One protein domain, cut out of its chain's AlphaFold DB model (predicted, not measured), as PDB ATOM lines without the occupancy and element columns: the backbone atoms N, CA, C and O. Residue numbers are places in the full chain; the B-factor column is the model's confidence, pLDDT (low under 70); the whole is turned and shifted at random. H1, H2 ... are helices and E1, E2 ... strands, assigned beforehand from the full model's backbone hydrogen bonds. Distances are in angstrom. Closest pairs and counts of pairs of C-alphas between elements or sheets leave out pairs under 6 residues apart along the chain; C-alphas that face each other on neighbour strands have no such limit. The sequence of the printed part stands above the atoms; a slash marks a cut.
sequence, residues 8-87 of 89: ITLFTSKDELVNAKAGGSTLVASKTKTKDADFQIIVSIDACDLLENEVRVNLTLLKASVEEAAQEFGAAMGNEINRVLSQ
ATOM      1  N   ILE A   8      29.535  21.744 -48.891       85.38
ATOM      2  CA  ILE A   8      30.595  20.861 -48.415       85.38
ATOM      3  C   ILE A   8      30.404  20.586 -46.927       85.38
ATOM      4  O   ILE A   8      29.982  21.449 -46.156       85.38
ATOM      5  N   THR A   9      30.692  19.349 -46.533       87.06
ATOM      6  CA  THR A   9      30.730  18.942 -45.128       87.06
ATOM      7  C   THR A   9      32.148  19.110 -44.612       87.06
ATOM      8  O   THR A   9      33.076  18.552 -45.195       87.06
ATOM      9  N   LEU A  10      32.304  19.851 -43.519       88.94
ATOM     10  CA  LEU A  10      33.590  20.131 -42.893       88.94
ATOM     11  C   LEU A  10      33.567  19.758 -41.415       88.94
ATOM     12  O   LEU A  10      32.510  19.734 -40.782       88.94
ATOM     13  N   PHE A  11      34.753  19.504 -40.873       89.75
ATOM     14  CA  PHE A  11      34.970  19.189 -39.470       89.75
ATOM     15  C   PHE A  11      35.735  20.319 -38.785       89.75
ATOM     16  O   PHE A  11      36.717  20.822 -39.328       89.75
ATOM     17  N   THR A  12      35.294  20.709 -37.593       89.69
ATOM     18  CA  THR A  12      35.876  21.812 -36.817       89.69
ATOM     19  C   THR A  12      35.910  21.477 -35.327       89.69
ATOM     20  O   THR A  12      35.210  20.574 -34.854       89.69
ATOM     21  N   SER A  13      36.759  22.182 -34.588       90.44
ATOM     22  CA  SER A  13      36.894  22.049 -33.138       90.44
ATOM     23  C   SER A  13      35.901  22.937 -32.376       90.44
ATOM     24  O   SER A  13      35.320  23.886 -32.908       90.44
ATOM     25  N   LYS A  14      35.718  22.659 -31.080       87.06
ATOM     26  CA  LYS A  14      34.896  23.510 -30.205       87.06
ATOM     27  C   LYS A  14      35.439  24.940 -30.125       87.06
ATOM     28  O   LYS A  14      34.655  25.886 -30.133       87.06
ATOM     29  N   ASP A  15      36.757  25.089 -30.039       86.38
ATOM     30  CA  ASP A  15      37.402  26.389 -29.857       86.38
ATOM     31  C   ASP A  15      37.244  27.263 -31.103       86.38
ATOM     32  O   ASP A  15      36.929  28.448 -30.991       86.38
ATOM     33  N   GLU A  16      37.350  26.674 -32.296       84.88
ATOM     34  CA  GLU A  16      37.062  27.361 -33.561       84.88
ATOM     35  C   GLU A  16      35.613  27.858 -33.629       84.88
ATOM     36  O   GLU A  16      35.378  29.007 -34.006       84.88
ATOM     37  N   LEU A  17      34.642  27.049 -33.189       83.81
ATOM     38  CA  LEU A  17      33.235  27.459 -33.127       83.81
ATOM     39  C   LEU A  17      32.997  28.599 -32.127       83.81
ATOM     40  O   LEU A  17      32.234  29.528 -32.406       83.81
ATOM     41  N   VAL A  18      33.638  28.547 -30.958       85.62
ATOM     42  CA  VAL A  18      33.531  29.608 -29.945       85.62
ATOM     43  C   VAL A  18      34.151  30.906 -30.464       85.62
ATOM     44  O   VAL A  18      33.523  31.960 -30.353       85.62
ATOM     45  N   ASN A  19      35.320  30.834 -31.101       85.12
ATOM     46  CA  ASN A  19      35.995  31.987 -31.699       85.12
ATOM     47  C   ASN A  19      35.177  32.606 -32.843       85.12
ATOM     48  O   ASN A  19      35.026  33.828 -32.913       85.12
ATOM     49  N   ALA A  20      34.573  31.774 -33.693       81.94
ATOM     50  CA  ALA A  20      33.644  32.216 -34.728       81.94
ATOM     51  C   ALA A  20      32.440  32.972 -34.140       81.94
ATOM     52  O   ALA A  20      32.045  34.025 -34.644       81.94
ATOM     53  N   LYS A  21      31.875  32.480 -33.030       78.81
ATOM     54  CA  LYS A  21      30.755  33.138 -32.341       78.81
ATOM     55  C   LYS A  21      31.165  34.444 -31.652       78.81
ATOM     56  O   LYS A  21      30.358  35.368 -31.592       78.81
ATOM     57  N   ALA A  22      32.398  34.533 -31.157       80.62
ATOM     58  CA  ALA A  22      32.932  35.700 -30.453       80.62
ATOM     59  C   ALA A  22      33.283  36.890 -31.370       80.62
ATOM     60  O   ALA A  22      33.734  37.922 -30.878       80.62
ATOM     61  N   GLY A  23      33.056  36.774 -32.683       72.00
ATOM     62  CA  GLY A  23      33.292  37.852 -33.649       72.00
ATOM     63  C   GLY A  23      34.394  37.559 -34.665       72.00
ATOM     64  O   GLY A  23      34.748  38.452 -35.433       72.00
ATOM     65  N   GLY A  24      34.922  36.332 -34.707       76.94
ATOM     66  CA  GLY A  24      35.801  35.904 -35.792       76.94
ATOM     67  C   GLY A  24      35.117  36.054 -37.156       76.94
ATOM     68  O   GLY A  24      33.948  35.708 -37.320       76.94
ATOM     69  N   SER A  25      35.839  36.583 -38.145       76.62
ATOM     70  CA  SER A  25      35.363  36.710 -39.533       76.62
ATOM     71  C   SER A  25      35.610  35.448 -40.362       76.62
ATOM     72  O   SER A  25      34.965  35.238 -41.387       76.62
ATOM     73  N   THR A  26      36.540  34.604 -39.911       82.50
ATOM     74  CA  THR A  26      36.977  33.388 -40.599       82.50
ATOM     75  C   THR A  26      37.015  32.230 -39.614       82.50
ATOM     76  O   THR A  26      37.515  32.386 -38.500       82.50
ATOM     77  N   LEU A  27      36.513  31.072 -40.031       87.38
ATOM     78  CA  LEU A  27      36.657  29.806 -39.318       87.38
ATOM     79  C   LEU A  27      37.527  28.869 -40.155       87.38
ATOM     80  O   LEU A  27      37.325  28.756 -41.361       87.38
ATOM     81  N   VAL A  28      38.501  28.214 -39.529       85.31
ATOM     82  CA  VAL A  28      39.287  27.160 -40.176       85.31
ATOM     83  C   VAL A  28      38.581  25.834 -39.908       85.31
ATOM     84  O   VAL A  28      38.107  25.590 -38.804       85.31
ATOM     85  N   ALA A  29      38.426  25.011 -40.936       85.31
ATOM     86  CA  ALA A  29      37.844  23.684 -40.823       85.31
ATOM     87  C   ALA A  29      38.583  22.713 -41.741       85.31
ATOM     88  O   ALA A  29      39.153  23.099 -42.759       85.31
ATOM     89  N   SER A  30      38.572  21.428 -41.407       83.44
ATOM     90  CA  SER A  30      39.188  20.398 -42.238       83.44
ATOM     91  C   SER A  30      38.143  19.639 -43.046       83.44
ATOM     92  O   SER A  30      37.024  19.398 -42.592       83.44
ATOM     93  N   LYS A  31      38.536  19.186 -44.239       80.81
ATOM     94  CA  LYS A  31      37.756  18.211 -45.017       80.81
ATOM     95  C   LYS A  31      37.752  16.821 -44.373       80.81
ATOM     96  O   LYS A  31      36.869  16.015 -44.651       80.81
ATOM     97  N   THR A  32      38.746  16.531 -43.533       82.69
ATOM     98  CA  THR A  32      38.934  15.224 -42.902       82.69
ATOM     99  C   THR A  32      38.727  15.358 -41.406       82.69
ATOM    100  O   THR A  32      39.274  16.258 -40.775       82.69
ATOM    101  N   LYS A  33      37.974  14.430 -40.814       82.81
ATOM    102  CA  LYS A  33      37.806  14.389 -39.364       82.81
ATOM    103  C   LYS A  33      39.150  14.103 -38.686       82.81
ATOM    104  O   LYS A  33      39.766  13.069 -38.943       82.81
ATOM    105  N   THR A  34      39.592  15.008 -37.819       82.12
ATOM    106  CA  THR A  34      40.776  14.836 -36.965       82.12
ATOM    107  C   THR A  34      40.344  14.550 -35.525       82.12
ATOM    108  O   THR A  34      39.161  14.633 -35.203       82.12
ATOM    109  N   LYS A  35      41.292  14.190 -34.648       81.19
ATOM    110  CA  LYS A  35      40.999  13.962 -33.219       81.19
ATOM    111  C   LYS A  35      40.495  15.218 -32.504       81.19
ATOM    112  O   LYS A  35      39.771  15.088 -31.531       81.19
ATOM    113  N   ASP A  36      40.879  16.392 -32.997       77.12
ATOM    114  CA  ASP A  36      40.554  17.683 -32.388       77.12
ATOM    115  C   ASP A  36      39.307  18.335 -33.027       77.12
ATOM    116  O   ASP A  36      38.772  19.314 -32.505       77.12
ATOM    117  N   ALA A  37      38.819  17.790 -34.151       83.62
ATOM    118  CA  ALA A  37      37.683  18.298 -34.919       83.62
ATOM    119  C   ALA A  37      36.452  17.380 -34.783       83.62
ATOM    120  O   ALA A  37      36.138  16.572 -35.663       83.62
ATOM    121  N   ASP A  38      35.754  17.504 -33.654       82.50
ATOM    122  CA  ASP A  38      34.602  16.661 -33.306       82.50
ATOM    123  C   ASP A  38      33.266  17.133 -33.889       82.50
ATOM    124  O   ASP A  38      32.308  16.355 -33.942       82.50
ATOM    125  N   PHE A  39      33.185  18.387 -34.339       83.06
ATOM    126  CA  PHE A  39      31.947  18.987 -34.823       83.06
ATOM    127  C   PHE A  39      31.889  18.970 -36.342       83.06
ATOM    128  O   PHE A  39      32.878  19.248 -37.012       83.06
ATOM    129  N   GLN A  40      30.706  18.684 -36.877       86.31
ATOM    130  CA  GLN A  40      30.432  18.702 -38.308       86.31
ATOM    131  C   GLN A  40      29.611  19.942 -38.660       86.31
ATOM    132  O   GLN A  40      28.595  20.218 -38.021       86.31
ATOM    133  N   ILE A  41      30.027  20.656 -39.700       85.75
ATOM    134  CA  ILE A  41      29.292  21.787 -40.267       85.75
ATOM    135  C   ILE A  41      29.077  21.569 -41.763       85.75
ATOM    136  O   ILE A  41      29.875  20.917 -42.436       85.75
ATOM    137  N   ILE A  42      27.979  22.114 -42.278       84.81
ATOM    138  CA  ILE A  42      27.657  22.113 -43.703       84.81
ATOM    139  C   ILE A  42      27.650  23.566 -44.148       84.81
ATOM    140  O   ILE A  42      26.934  24.384 -43.571       84.81
ATOM    141  N   VAL A  43      28.464  23.888 -45.147       84.31
ATOM    142  CA  VAL A  43      28.648  25.260 -45.627       84.31
ATOM    143  C   VAL A  43      28.631  25.303 -47.149       84.31
ATOM    144  O   VAL A  43      29.057  24.350 -47.806       84.31
ATOM    145  N   SER A  44      28.130  26.407 -47.705       84.88
ATOM    146  CA  SER A  44      28.177  26.644 -49.149       84.88
ATOM    147  C   SER A  44      29.623  26.822 -49.602       84.88
ATOM    148  O   SER A  44      30.395  27.536 -48.954       84.88
ATOM    149  N   ILE A  45      29.974  26.207 -50.733       85.06
ATOM    150  CA  ILE A  45      31.302  26.348 -51.337       85.06
ATOM    151  C   ILE A  45      31.629  27.808 -51.678       85.06
ATOM    152  O   ILE A  45      32.784  28.205 -51.586       85.06
ATOM    153  N   ASP A  46      30.614  28.623 -51.982       83.69
ATOM    154  CA  ASP A  46      30.782  30.038 -52.333       83.69
ATOM    155  C   ASP A  46      31.309  30.877 -51.148       83.69
ATOM    156  O   ASP A  46      31.839  31.970 -51.339       83.69
ATOM    157  N   ALA A  47      31.172  30.371 -49.918       83.88
ATOM    158  CA  ALA A  47      31.686  30.999 -48.703       83.88
ATOM    159  C   ALA A  47      32.985  30.350 -48.191       83.88
ATOM    160  O   ALA A  47      33.382  30.598 -47.047       83.88
ATOM    161  N   CYS A  48      33.624  29.499 -48.999       87.50
ATOM    162  CA  CYS A  48      34.794  28.723 -48.607       87.50
ATOM    163  C   CYS A  48      35.995  29.002 -49.515       87.50
ATOM    164  O   CYS A  48      35.915  28.834 -50.729       87.50
ATOM    165  N   ASP A  49      37.143  29.293 -48.909       88.75
ATOM    166  CA  ASP A  49      38.438  29.235 -49.578       88.75
ATOM    167  C   ASP A  49      39.058  27.852 -49.335       88.75
ATOM    168  O   ASP A  49      39.366  27.470 -48.200       88.75
ATOM    169  N   LEU A  50      39.215  27.073 -50.409       86.88
ATOM    170  CA  LEU A  50      39.771  25.720 -50.360       86.88
ATOM    171  C   LEU A  50      41.301  25.774 -50.475       86.88
ATOM    172  O   LEU A  50      41.833  26.163 -51.514       86.88
ATOM    173  N   LEU A  51      42.006  25.351 -49.425       85.12
ATOM    174  CA  LEU A  51      43.461  25.201 -49.407       85.12
ATOM    175  C   LEU A  51      43.840  23.712 -49.420       85.12
ATOM    176  O   LEU A  51      42.992  22.826 -49.324       85.12
ATOM    177  N   GLU A  52      45.135  23.418 -49.557       81.19
ATOM    178  CA  GLU A  52      45.635  22.049 -49.752       81.19
ATOM    179  C   GLU A  52      45.207  21.083 -48.622       81.19
ATOM    180  O   GLU A  52      44.763  19.959 -48.885       81.19
ATOM    181  N   ASN A  53      45.246  21.558 -47.369       77.31
ATOM    182  CA  ASN A  53      44.974  20.759 -46.164       77.31
ATOM    183  C   ASN A  53      43.877  21.327 -45.244       77.31
ATOM    184  O   ASN A  53      43.455  20.650 -44.306       77.31
ATOM    185  N   GLU A  54      43.398  22.541 -45.509       79.12
ATOM    186  CA  GLU A  54      42.400  23.237 -44.694       79.12
ATOM    187  C   GLU A  54      41.376  23.954 -45.580       79.12
ATOM    188  O   GLU A  54      41.627  24.247 -46.747       79.12
ATOM    189  N   VAL A  55      40.207  24.234 -45.022       87.19
ATOM    190  CA  VAL A  55      39.155  25.038 -45.637       87.19
ATOM    191  C   VAL A  55      38.906  26.232 -44.738       87.19
ATOM    192  O   VAL A  55      38.662  26.076 -43.542       87.19
ATOM    193  N   ARG A  56      38.968  27.435 -45.303       88.81
ATOM    194  CA  ARG A  56      38.643  28.661 -44.576       88.81
ATOM    195  C   ARG A  56      37.235  29.085 -44.932       88.81
ATOM    196  O   ARG A  56      36.928  29.330 -46.091       88.81
ATOM    197  N   VAL A  57      36.378  29.159 -43.928       88.31
ATOM    198  CA  VAL A  57      34.981  29.555 -44.063       88.31
ATOM    199  C   VAL A  57      34.862  31.033 -43.727       88.31
ATOM    200  O   VAL A  57      35.155  31.446 -42.602       88.31
ATOM    201  N   ASN A  58      34.405  31.829 -44.688       86.25
ATOM    202  CA  ASN A  58      34.136  33.245 -44.496       86.25
ATOM    203  C   ASN A  58      32.732  33.437 -43.909       86.25
ATOM    204  O   ASN A  58      31.708  33.296 -44.581       86.25
ATOM    205  N   LEU A  59      32.688  33.779 -42.624       80.62
ATOM    206  CA  LEU A  59      31.440  33.902 -41.871       80.62
ATOM    207  C   LEU A  59      30.662  35.168 -42.240       80.62
ATOM    208  O   LEU A  59      29.441  35.202 -42.088       80.62
ATOM    209  N   THR A  60      31.342  36.199 -42.745       78.50
ATOM    210  CA  THR A  60      30.706  37.440 -43.201       78.50
ATOM    211  C   THR A  60      29.870  37.192 -44.454       78.50
ATOM    212  O   THR A  60      28.735  37.653 -44.528       78.50
ATOM    213  N   LEU A  61      30.389  36.407 -45.404       72.31
ATOM    214  CA  LEU A  61      29.655  36.035 -46.619       72.31
ATOM    215  C   LEU A  61      28.432  35.161 -46.309       72.31
ATOM    216  O   LEU A  61      27.375  35.341 -46.916       72.31
ATOM    217  N   LEU A  62      28.543  34.258 -45.328       70.31
ATOM    218  CA  LEU A  62      27.408  33.451 -44.868       70.31
ATOM    219  C   LEU A  62      26.314  34.312 -44.227       70.31
ATOM    220  O   LEU A  62      25.141  34.132 -44.543       70.31
ATOM    221  N   LYS A  63      26.684  35.261 -43.357       69.44
ATOM    222  CA  LYS A  63      25.721  36.180 -42.729       69.44
ATOM    223  C   LYS A  63      25.018  37.054 -43.760       69.44
ATOM    224  O   LYS A  63      23.796  37.104 -43.742       69.44
ATOM    225  N   ALA A  64      25.767  37.639 -44.696       63.88
ATOM    226  CA  ALA A  64      25.194  38.427 -45.786       63.88
ATOM    227  C   ALA A  64      24.203  37.600 -46.620       63.88
ATOM    228  O   ALA A  64      23.096  38.050 -46.884       63.88
ATOM    229  N   SER A  65      24.550  36.349 -46.944       64.62
ATOM    230  CA  SER A  65      23.664  35.457 -47.704       64.62
ATOM    231  C   SER A  65      22.359  35.135 -46.962       64.62
ATOM    232  O   SER A  65      21.302  35.040 -47.583       64.62
ATOM    233  N   VAL A  66      22.414  34.956 -45.636       66.25
ATOM    234  CA  VAL A  66      21.224  34.702 -44.804       66.25
ATOM    235  C   VAL A  66      20.385  35.967 -44.633       66.25
ATOM    236  O   VAL A  66      19.161  35.886 -44.681       66.25
ATOM    237  N   GLU A  67      21.016  37.126 -44.459       65.12
ATOM    238  CA  GLU A  67      20.329  38.417 -44.359       65.12
ATOM    239  C   GLU A  67      19.624  38.780 -45.671       65.12
ATOM    240  O   GLU A  67      18.443  39.121 -45.643       65.12
ATOM    241  N   GLU A  68      20.290  38.611 -46.815       65.44
ATOM    242  CA  GLU A  68      19.690  38.784 -48.144       65.44
ATOM    243  C   GLU A  68      18.494  37.844 -48.339       65.44
ATOM    244  O   GLU A  68      17.410  38.290 -48.716       65.44
ATOM    245  N   ALA A  69      18.650  36.556 -48.014       62.44
ATOM    246  CA  ALA A  69      17.564  35.585 -48.124       62.44
ATOM    247  C   ALA A  69      16.382  35.920 -47.196       62.44
ATOM    248  O   ALA A  69      15.224  35.787 -47.592       62.44
ATOM    249  N   ALA A  70      16.650  36.376 -45.969       63.69
ATOM    250  CA  ALA A  70      15.612  36.784 -45.026       63.69
ATOM    251  C   ALA A  70      14.890  38.060 -45.487       63.69
ATOM    252  O   ALA A  70      13.679  38.178 -45.306       63.69
ATOM    253  N   GLN A  71      15.611  38.993 -46.111       72.56
ATOM    254  CA  GLN A  71      15.047  40.224 -46.654       72.56
ATOM    255  C   GLN A  71      14.171  39.951 -47.884       72.56
ATOM    256  O   GLN A  71      13.049  40.457 -47.952       72.56
ATOM    257  N   GLU A  72      14.633  39.118 -48.820       72.56
ATOM    258  CA  GLU A  72      13.841  38.682 -49.977       72.56
ATOM    259  C   GLU A  72      12.578  37.933 -49.538       72.56
ATOM    260  O   GLU A  72      11.479  38.219 -50.021       72.56
ATOM    261  N   PHE A  73      12.712  37.025 -48.567       69.56
ATOM    262  CA  PHE A  73      11.578  36.289 -48.017       69.56
ATOM    263  C   PHE A  73      10.584  37.217 -47.308       69.56
ATOM    264  O   PHE A  73       9.384  37.145 -47.569       69.56
ATOM    265  N   GLY A  74      11.065  38.127 -46.457       74.00
ATOM    266  CA  GLY A  74      10.227  39.104 -45.763       74.00
ATOM    267  C   GLY A  74       9.467  40.020 -46.726       74.00
ATOM    268  O   GLY A  74       8.276  40.263 -46.530       74.00
ATOM    269  N   ALA A  75      10.118  40.470 -47.801       78.75
ATOM    270  CA  ALA A  75       9.484  41.280 -48.839       78.75
ATOM    271  C   ALA A  75       8.402  40.499 -49.604       78.75
ATOM    272  O   ALA A  75       7.302  41.012 -49.814       78.75
ATOM    273  N   ALA A  76       8.679  39.246 -49.981       73.00
ATOM    274  CA  ALA A  76       7.703  38.385 -50.648       73.00
ATOM    275  C   ALA A  76       6.482  38.110 -49.755       73.00
ATOM    276  O   ALA A  76       5.343  38.221 -50.210       73.00
ATOM    277  N   MET A  77       6.708  37.824 -48.469       74.62
ATOM    278  CA  MET A  77       5.634  37.584 -47.504       74.62
ATOM    279  C   MET A  77       4.794  38.844 -47.260       74.62
ATOM    280  O   MET A  77       3.569  38.767 -47.242       74.62
ATOM    281  N   GLY A  78       5.431  40.012 -47.118       79.38
ATOM    282  CA  GLY A  78       4.735  41.289 -46.948       79.38
ATOM    283  C   GLY A  78       3.873  41.664 -48.156       79.38
ATOM    284  O   GLY A  78       2.733  42.096 -47.991       79.38
ATOM    285  N   ASN A  79       4.376  41.431 -49.370       84.62
ATOM    286  CA  ASN A  79       3.612  41.645 -50.600       84.62
ATOM    287  C   ASN A  79       2.389  40.726 -50.685       84.62
ATOM    288  O   ASN A  79       1.313  41.174 -51.076       84.62
ATOM    289  N   GLU A  80       2.532  39.463 -50.286       79.50
ATOM    290  CA  GLU A  80       1.423  38.509 -50.294       79.50
ATOM    291  C   GLU A  80       0.366  38.844 -49.231       79.50
ATOM    292  O   GLU A  80      -0.830  38.793 -49.513       79.50
ATOM    293  N   ILE A  81       0.785  39.280 -48.039       78.00
ATOM    294  CA  ILE A  81      -0.128  39.771 -46.995       78.00
ATOM    295  C   ILE A  81      -0.915  40.982 -47.498       78.00
ATOM    296  O   ILE A  81      -2.139  41.000 -47.383       78.00
ATOM    297  N   ASN A  82      -0.244  41.964 -48.107       81.62
ATOM    298  CA  ASN A  82      -0.914  43.135 -48.673       81.62
ATOM    299  C   ASN A  82      -1.907  42.751 -49.777       81.62
ATOM    300  O   ASN A  82      -3.006  43.294 -49.813       81.62
ATOM    301  N   ARG A  83      -1.556  41.787 -50.639       84.69
ATOM    302  CA  ARG A  83      -2.442  41.278 -51.697       84.69
ATOM    303  C   ARG A  83      -3.705  40.626 -51.139       84.69
ATOM    304  O   ARG A  83      -4.777  40.797 -51.710       84.69
ATOM    305  N   VAL A  84      -3.583  39.850 -50.063       78.50
ATOM    306  CA  VAL A  84      -4.733  39.204 -49.413       78.50
ATOM    307  C   VAL A  84      -5.590  40.235 -48.682       78.50
ATOM    308  O   VAL A  84      -6.809  40.209 -48.807       78.50
ATOM    309  N   LEU A  85      -4.974  41.172 -47.957       76.44
ATOM    310  CA  LEU A  85      -5.702  42.216 -47.232       76.44
ATOM    311  C   LEU A  85      -6.454  43.160 -48.180       76.44
ATOM    312  O   LEU A  85      -7.602  43.491 -47.906       76.44
ATOM    313  N   SER A  86      -5.879  43.493 -49.338       77.69
ATOM    314  CA  SER A  86      -6.532  44.327 -50.357       77.69
ATOM    315  C   SER A  86      -7.711  43.651 -51.072       77.69
ATOM    316  O   SER A  86      -8.303  44.251 -51.961       77.69
ATOM    317  N   GLN A  87      -7.987  42.373 -50.791       76.56
ATOM    318  CA  GLN A  87      -9.166  41.651 -51.291       76.56
ATOM    319  C   GLN A  87     -10.287  41.576 -50.246       76.56
ATOM    320  O   GLN A  87     -11.374  41.091 -50.556       76.56
TER     321      GLN A  87
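Overview. This is residues 8 to 87 of the 89 residues of an uncharacterized protein of Paenibacillus sp. JNUCC-31 (UniProt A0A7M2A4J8). A small compact head has one long helix, H2, sticking out of it as an arm with residues 66 to 87. The head is a small sandwich of two sheets face to face with their strands crossed, E2, E5 and E4 in one and E1 and E3 in the other, and the short helix H1 sits beside E2. The printed part has 80 residues with two named helices and five named strands, in the order E1 H1 E2 E3 E4 E5 H2; the sheets run E2 E5 E4 and E1 E3, both antiparallel, and the class is mixed, helices and strands. The whole is only just extended, close to loose, with a radius of gyration of the C-alphas of 17.5 A, and spans 60 by 24 by 19 A, the arm making the length.

Arrangement. In the larger sheet the inner strand is E5, residues 55 to 58. Its antiparallel neighbour E2, residues 26 to 29, is an edge strand, with N 29 and O 55 at 2.8 A, within hydrogen-bond range. The other edge strand is E4, residues 48 to 50, which forms a hairpin with E5; N 49 and O 56 are 2.8 A apart. The second sheet pairs E1, residues 8 to 12, with E3, residues 39 to 44, antiparallel at 144 degrees, with N 10 and O 41 at 2.9 A. The two sheets form a sandwich, two sheets face to face, 9.6 A centre to centre where they face each other, with strands at 75 degrees. The closest C-alphas of E1 and E2 are those of Thr 12 and Ala 29, 4.8 A apart. H1, residues 14 to 21, is on the larger sheet at a height of 7.1 A, over none of its strands, but only just, as 2 of its C-alphas fall on E2; the closest C-alphas are those of Ala 20 and Leu 27, 6.0 A. H2, residues 59 to 85, only grazes that sheet with residues 59 to 62. H1 and H2 are close but not clearly touching, at a steep tilt of 55 degrees. In both helices every O i to N i+4 pair is within hydrogen-bond range.

Along the chain. E1 begins at C-alpha 8, (30.595, 20.861, -48.415). E3 is 16.7 A long from first to last C-alpha, E1 12.8 A and H1 10.7 A; E2 and E5 are 9.7 A each and E4 6.1 A. H2 runs 38.4 A, from C-alpha 59 at (31.440, 33.902, -41.871) to C-alpha 85 at (-5.702, 42.216, -47.232).

Size, cuts and confidence. The C-alphas farthest apart are those of Lys 35 and Gln 87, 60.1 A. Without residues 66 to 87 the body spans 31 by 23 by 16 A. The printed part has no cut and no long link. Mean pLDDT of the printed part is 80.3; residues 63 to 70 and residue 73 are under 70.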